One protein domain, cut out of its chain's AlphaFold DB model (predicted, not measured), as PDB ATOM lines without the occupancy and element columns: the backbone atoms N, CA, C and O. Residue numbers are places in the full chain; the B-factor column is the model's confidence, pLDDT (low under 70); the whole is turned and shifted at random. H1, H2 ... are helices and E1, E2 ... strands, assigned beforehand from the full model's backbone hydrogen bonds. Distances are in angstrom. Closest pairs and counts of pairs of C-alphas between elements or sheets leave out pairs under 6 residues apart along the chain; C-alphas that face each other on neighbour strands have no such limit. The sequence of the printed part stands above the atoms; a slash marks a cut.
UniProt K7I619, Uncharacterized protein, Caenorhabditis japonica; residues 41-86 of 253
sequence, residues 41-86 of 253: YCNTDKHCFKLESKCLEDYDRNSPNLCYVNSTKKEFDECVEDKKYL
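AT A GLANCE: This is residues 41 to 86 of the 253 residues of an uncharacterized protein of Caenorhabditis japonica (UniProt K7I619). This is a small domain with little regular structure: one helix, H1, takes one end, a short strand, E1, lies near the middle, and a long looping stretch, residues 51 to 72, swings out to the other end and returns to the helix. The first residues, 41 to 42, fold back beside E1 as a short antiparallel pairing. The printed part has 46 residues, with E1 then H1 along the chain; its class is mostly helix, with 15 residues in named elements. It is compact, with a radius of gyration of the C-alphas of 10.6 A and spans of 30 by 24 by 15 A.

IN THESE COORDINATES: E1 is residues 48 to 50, from C-alpha 48 at (127.583, 137.252, 157.509). H1 is residues 73 to 84, 16.3 A long, ending at C-alpha 84 at (132.004, 134.903, 163.681).

HOW THE PARTS SIT: Residues 41 to 42 pair antiparallel with residues 48 to 49 of E1, which pairs with no named strand. The closest C-alphas of E1 and H1, those of Cys 48 and Val 80, are 6.9 A apart. In H1 every O i to N i+4 pair is within hydrogen-bond range.

THE WHOLE: The C-alphas farthest apart, of Lys 54 and Thr 72, are 31.3 A apart. The printed part has no cut, and E1 to H1 is a long link. Residues 57 to 63 have pLDDT under 70.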
ATOM      1  N   TYR A  41     130.275 140.876 161.062       82.56
ATOM      2  CA  TYR A  41     129.350 140.291 162.020       82.56
ATOM      3  C   TYR A  41     128.456 139.283 161.305       82.56
ATOM      4  O   TYR A  41     128.123 139.453 160.130       82.56
ATOM      5  N   CYS A  42     128.086 138.221 162.018       83.19
ATOM      6  CA  CYS A  42     127.166 137.209 161.523       83.19
ATOM      7  C   CYS A  42     125.923 137.185 162.410       83.19
ATOM      8  O   CYS A  42     126.029 137.036 163.630       83.19
ATOM      9  N   ASN A  43     124.751 137.320 161.790       81.06
ATOM     10  CA  ASN A  43     123.468 137.272 162.483       81.06
ATOM     11  C   ASN A  43     123.092 135.827 162.881       81.06
ATOM     12  O   ASN A  43     123.733 134.856 162.463       81.06
ATOM     13  N   THR A  44     122.022 135.667 163.662       77.94
ATOM     14  CA  THR A  44     121.452 134.371 164.070       77.94
ATOM     15  C   THR A  44     121.097 133.476 162.884       77.94
ATOM     16  O   THR A  44     121.235 132.259 162.981       77.94
ATOM     17  N   ASP A  45     120.753 134.072 161.740       76.69
ATOM     18  CA  ASP A  45     120.368 133.370 160.509       76.69
ATOM     19  C   ASP A  45     121.574 132.911 159.664       76.69
ATOM     20  O   ASP A  45     121.434 132.618 158.478       76.69
ATOM     21  N   LYS A  46     122.783 132.876 160.250       76.38
ATOM     22  CA  LYS A  46     124.064 132.576 159.574       76.38
ATOM     23  C   LYS A  46     124.389 133.506 158.395       76.38
ATOM     24  O   LYS A  46     125.243 133.190 157.569       76.38
ATOM     25  N   HIS A  47     123.750 134.672 158.344       79.50
ATOM     26  CA  HIS A  47     124.069 135.714 157.378       79.50
ATOM     27  C   HIS A  47     125.256 136.532 157.886       79.50
ATOM     28  O   HIS A  47     125.143 137.208 158.910       79.50
ATOM     29  N   CYS A  48     126.380 136.491 157.173       81.94
ATOM     30  CA  CYS A  48     127.583 137.252 157.509       81.94
ATOM     31  C   CYS A  48     127.722 138.453 156.575       81.94
ATOM     32  O   CYS A  48     127.678 138.295 155.354       81.94
ATOM     33  N   PHE A  49     127.907 139.640 157.144       81.88
ATOM     34  CA  PHE A  49     128.054 140.888 156.401       81.88
ATOM     35  C   PHE A  49     129.194 141.735 156.971       81.88
ATOM     36  O   PHE A  49     129.665 141.533 158.097       81.88
ATOM     37  N   LYS A  50     129.684 142.662 156.148       80.00
ATOM     38  CA  LYS A  50     130.694 143.641 156.545       80.00
ATOM     39  C   LYS A  50     129.978 144.880 157.066       80.00
ATOM     40  O   LYS A  50     129.106 145.400 156.382       80.00
ATOM     41  N   LEU A  51     130.361 145.348 158.246       77.19
ATOM     42  CA  LEU A  51     129.802 146.571 158.806       77.19
ATOM     43  C   LEU A  51     130.431 147.795 158.133       77.19
ATOM     44  O   LEU A  51     131.658 147.909 158.063       77.19
ATOM     45  N   GLU A  52     129.580 148.679 157.614       71.88
ATOM     46  CA  GLU A  52     129.985 149.934 156.975       71.88
ATOM     47  C   GLU A  52     130.009 151.086 157.988       71.88
ATOM     48  O   GLU A  52     130.998 151.814 158.088       71.88
ATOM     49  N   SER A  53     128.975 151.175 158.821       71.44
ATOM     50  CA  SER A  53     128.959 151.958 160.052       71.44
ATOM     51  C   SER A  53     129.275 151.051 161.250       71.44
ATOM     52  O   SER A  53     129.128 149.830 161.197       71.44
ATOM     53  N   LYS A  54     129.693 151.629 162.380       74.81
ATOM     54  CA  LYS A  54     129.920 150.896 163.642       74.81
ATOM     55  C   LYS A  54     128.608 150.481 164.339       74.81
ATOM     56  O   LYS A  54     128.557 150.380 165.566       74.81
ATOM     57  N   CYS A  55     127.550 150.260 163.566       78.88
ATOM     58  CA  CYS A  55     126.223 149.921 164.039       78.88
ATOM     59  C   CYS A  55     125.801 148.533 163.540       78.88
ATOM     60  O   CYS A  55     126.062 148.152 162.403       78.88
ATOM     61  N   LEU A  56     125.153 147.762 164.415       75.56
ATOM     62  CA  LEU A  56     124.619 146.436 164.091       75.56
ATOM     63  C   LEU A  56     123.239 146.503 163.411       75.56
ATOM     64  O   LEU A  56     122.856 145.540 162.753       75.56
ATOM     65  N   GLU A  57     122.509 147.617 163.555       69.06
ATOM     66  CA  GLU A  57     121.190 147.835 162.939       69.06
ATOM     67  C   GLU A  57     121.258 148.272 161.468       69.06
ATOM     68  O   GLU A  57     120.275 148.098 160.752       69.06
ATOM     69  N   ASP A  58     122.417 148.720 160.970       67.31
ATOM     70  CA  ASP A  58     122.632 149.069 159.550       67.31
ATOM     71  C   ASP A  58     122.771 147.828 158.641       67.31
ATOM     72  O   ASP A  58     123.462 147.817 157.621       67.31
ATOM     73  N   TYR A  59     122.109 146.739 159.024       66.88
ATOM     74  CA  TYR A  59     122.037 145.509 158.259       66.88
ATOM     75  C   TYR A  59     121.167 145.704 157.010       66.88
ATOM     76  O   TYR A  59     119.936 145.713 157.080       66.88
ATOM     77  N   ASP A  60     121.808 145.797 155.844       67.00
ATOM     78  CA  ASP A  60     121.114 145.710 154.562       67.00
ATOM     79  C   ASP A  60     120.888 144.240 154.174       67.00
ATOM     80  O   ASP A  60     121.823 143.501 153.845       67.00
ATOM     81  N   ARG A  61     119.617 143.826 154.164       66.38
ATOM     82  CA  ARG A  61     119.168 142.482 153.765       66.38
ATOM     83  C   ARG A  61     119.492 142.147 152.303       66.38
ATOM     84  O   ARG A  61     119.476 140.973 151.942       66.38
ATOM     85  N   ASN A  62     119.765 143.152 151.472       68.44
ATOM     86  CA  ASN A  62     120.114 142.976 150.063       68.44
ATOM     87  C   ASN A  62     121.626 142.836 149.831       68.44
ATOM     88  O   ASN A  62     122.046 142.569 148.702       68.44
ATOM     89  N   SER A  63     122.450 143.002 150.871       69.50
ATOM     90  CA  SER A  63     123.895 142.842 150.752       69.50
ATOM     91  C   SER A  63     124.270 141.367 150.524       69.50
ATOM     92  O   SER A  63     123.706 140.470 151.156       69.50
ATOM     93  N   PRO A  64     125.208 141.064 149.605       71.75
ATOM     94  CA  PRO A  64     125.623 139.690 149.366       71.75
ATOM     95  C   PRO A  64     126.276 139.102 150.622       71.75
ATOM     96  O   PRO A  64     127.142 139.724 151.243       71.75
ATOM     97  N   ASN A  65     125.885 137.872 150.968       78.81
ATOM     98  CA  ASN A  65     126.513 137.105 152.038       78.81
ATOM     99  C   ASN A  65     128.022 136.983 151.803       78.81
ATOM    100  O   ASN A  65     128.457 136.559 150.731       78.81
ATOM    101  N   LEU A  66     128.818 137.277 152.835       81.00
ATOM    102  CA  LEU A  66     130.269 137.088 152.782       81.00
ATOM    103  C   LEU A  66     130.647 135.604 152.610       81.00
ATOM    104  O   LEU A  66     131.687 135.297 152.035       81.00
ATOM    105  N   CYS A  67     129.796 134.701 153.107       80.44
ATOM    106  CA  CYS A  67     129.917 133.258 152.931       80.44
ATOM    107  C   CYS A  67     129.001 132.780 151.796       80.44
ATOM    108  O   CYS A  67     127.811 133.088 151.760       80.44
ATOM    109  N   TYR A  68     129.557 132.023 150.855       78.00
ATOM    110  CA  TYR A  68     128.853 131.609 149.644       78.00
ATOM    111  C   TYR A  68     127.822 130.505 149.927       78.00
ATOM    112  O   TYR A  68     128.167 129.413 150.370       78.00
ATOM    113  N   VAL A  69     126.545 130.781 149.646       72.69
ATOM    114  CA  VAL A  69     125.410 129.920 150.038       72.69
ATOM    115  C   VAL A  69     125.309 128.628 149.204       72.69
ATOM    116  O   VAL A  69     124.748 127.644 149.675       72.69
ATOM    117  N   ASN A  70     125.887 128.591 147.996       75.12
ATOM    118  CA  ASN A  70     125.861 127.405 147.120       75.12
ATOM    119  C   ASN A  70     127.066 126.453 147.322       75.12
ATOM    120  O   ASN A  70     127.226 125.510 146.548       75.12
ATOM    121  N   SER A  71     127.927 126.694 148.319       73.88
ATOM    122  CA  SER A  71     129.038 125.796 148.684       73.88
ATOM    123  C   SER A  71     128.555 124.533 149.406       73.88
ATOM    124  O   SER A  71     127.382 124.404 149.771       73.88
ATOM    125  N   THR A  72     129.459 123.577 149.659       80.19
ATOM    126  CA  THR A  72     129.119 122.447 150.532       80.19
ATOM    127  C   THR A  72     128.768 122.949 151.936       80.19
ATOM    128  O   THR A  72     129.355 123.904 152.443       80.19
ATOM    129  N   LYS A  73     127.822 122.281 152.611       82.62
ATOM    130  CA  LYS A  73     127.368 122.670 153.961       82.62
ATOM    131  C   LYS A  73     128.527 122.809 154.964       82.62
ATOM    132  O   LYS A  73     128.472 123.668 155.834       82.62
ATOM    133  N   LYS A  74     129.575 121.989 154.814       82.06
ATOM    134  CA  LYS A  74     130.782 122.037 155.652       82.06
ATOM    135  C   LYS A  74     131.617 123.297 155.408       82.06
ATOM    136  O   LYS A  74     131.967 123.959 156.374       82.06
ATOM    137  N   GLU A  75     131.873 123.655 154.150       82.62
ATOM    138  CA  GLU A  75     132.615 124.877 153.793       82.62
ATOM    139  C   GLU A  75     131.862 126.146 154.214       82.62
ATOM    140  O   GLU A  75     132.468 127.131 154.632       82.62
ATOM    141  N   PHE A  76     130.529 126.122 154.131       84.94
ATOM    142  CA  PHE A  76     129.701 127.234 154.590       84.94
ATOM    143  C   PHE A  76     129.778 127.413 156.110       84.94
ATOM    144  O   PHE A  76     129.993 128.528 156.580       84.94
ATOM    145  N   ASP A  77     129.638 126.329 156.878       83.94
ATOM    146  CA  ASP A  77     129.709 126.388 158.342       83.94
ATOM    147  C   ASP A  77     131.117 126.796 158.828       83.94
ATOM    148  O   ASP A  77     131.221 127.609 159.746       83.94
ATOM    149  N   GLU A  78     132.184 126.339 158.160       86.38
ATOM    150  CA  GLU A  78     133.570 126.749 158.444       86.38
ATOM    151  C   GLU A  78     133.800 128.245 158.161       86.38
ATOM    152  O   GLU A  78     134.381 128.953 158.982       86.38
ATOM    153  N   CYS A  79     133.263 128.769 157.052       84.81
ATOM    154  CA  CYS A  79     133.303 130.204 156.755       84.81
ATOM    155  C   CYS A  79     132.559 131.035 157.809       84.81
ATOM    156  O   CYS A  79     133.044 132.086 158.225       84.81
ATOM    157  N   VAL A  80     131.382 130.584 158.251       85.06
ATOM    158  CA  VAL A  80     130.595 131.301 159.265       85.06
ATOM    159  C   VAL A  80     131.327 131.315 160.603       85.06
ATOM    160  O   VAL A  80     131.344 132.351 161.263       85.06
ATOM    161  N   GLU A  81     131.954 130.211 161.003       84.06
ATOM    162  CA  GLU A  81     132.734 130.141 162.242       84.06
ATOM    163  C   GLU A  81     133.981 131.042 162.179       84.06
ATOM    164  O   GLU A  81     134.238 131.801 163.117       84.06
ATOM    165  N   ASP A  82     134.666 131.074 161.029       84.62
ATOM    166  CA  ASP A  82     135.777 131.991 160.755       84.62
ATOM    167  C   ASP A  82     135.334 133.466 160.745       84.62
ATOM    168  O   ASP A  82     136.022 134.346 161.236       84.62
ATOM    169  N   LYS A  83     134.154 133.811 160.228       82.56
ATOM    170  CA  LYS A  83     133.698 135.219 160.244       82.56
ATOM    171  C   LYS A  83     133.043 135.643 161.552       82.56
ATOM    172  O   LYS A  83     132.950 136.845 161.815       82.56
ATOM    173  N   LYS A  84     132.618 134.682 162.370       81.38
ATOM    174  CA  LYS A  84     132.004 134.903 163.681       81.38
ATOM    175  C   LYS A  84     133.026 135.002 164.811       81.38
ATOM    176  O   LYS A  84     132.654 135.507 165.870       81.38
ATOM    177  N   TYR A  85     134.273 134.543 164.643       78.81
ATOM    178  CA  TYR A  85     135.249 134.664 165.729       78.81
ATOM    179  C   TYR A  85     135.415 136.140 166.128       78.81
ATOM    180  O   TYR A  85     135.610 137.033 165.305       78.81
ATOM    181  N   LEU A  86     135.326 136.404 167.430       78.38
ATOM    182  CA  LEU A  86     135.542 137.726 168.004       78.38
ATOM    183  C   LEU A  86     136.737 137.622 168.946       78.38
ATOM    184  O   LEU A  86     136.640 137.009 170.004       78.38
TER     185      LEU A  86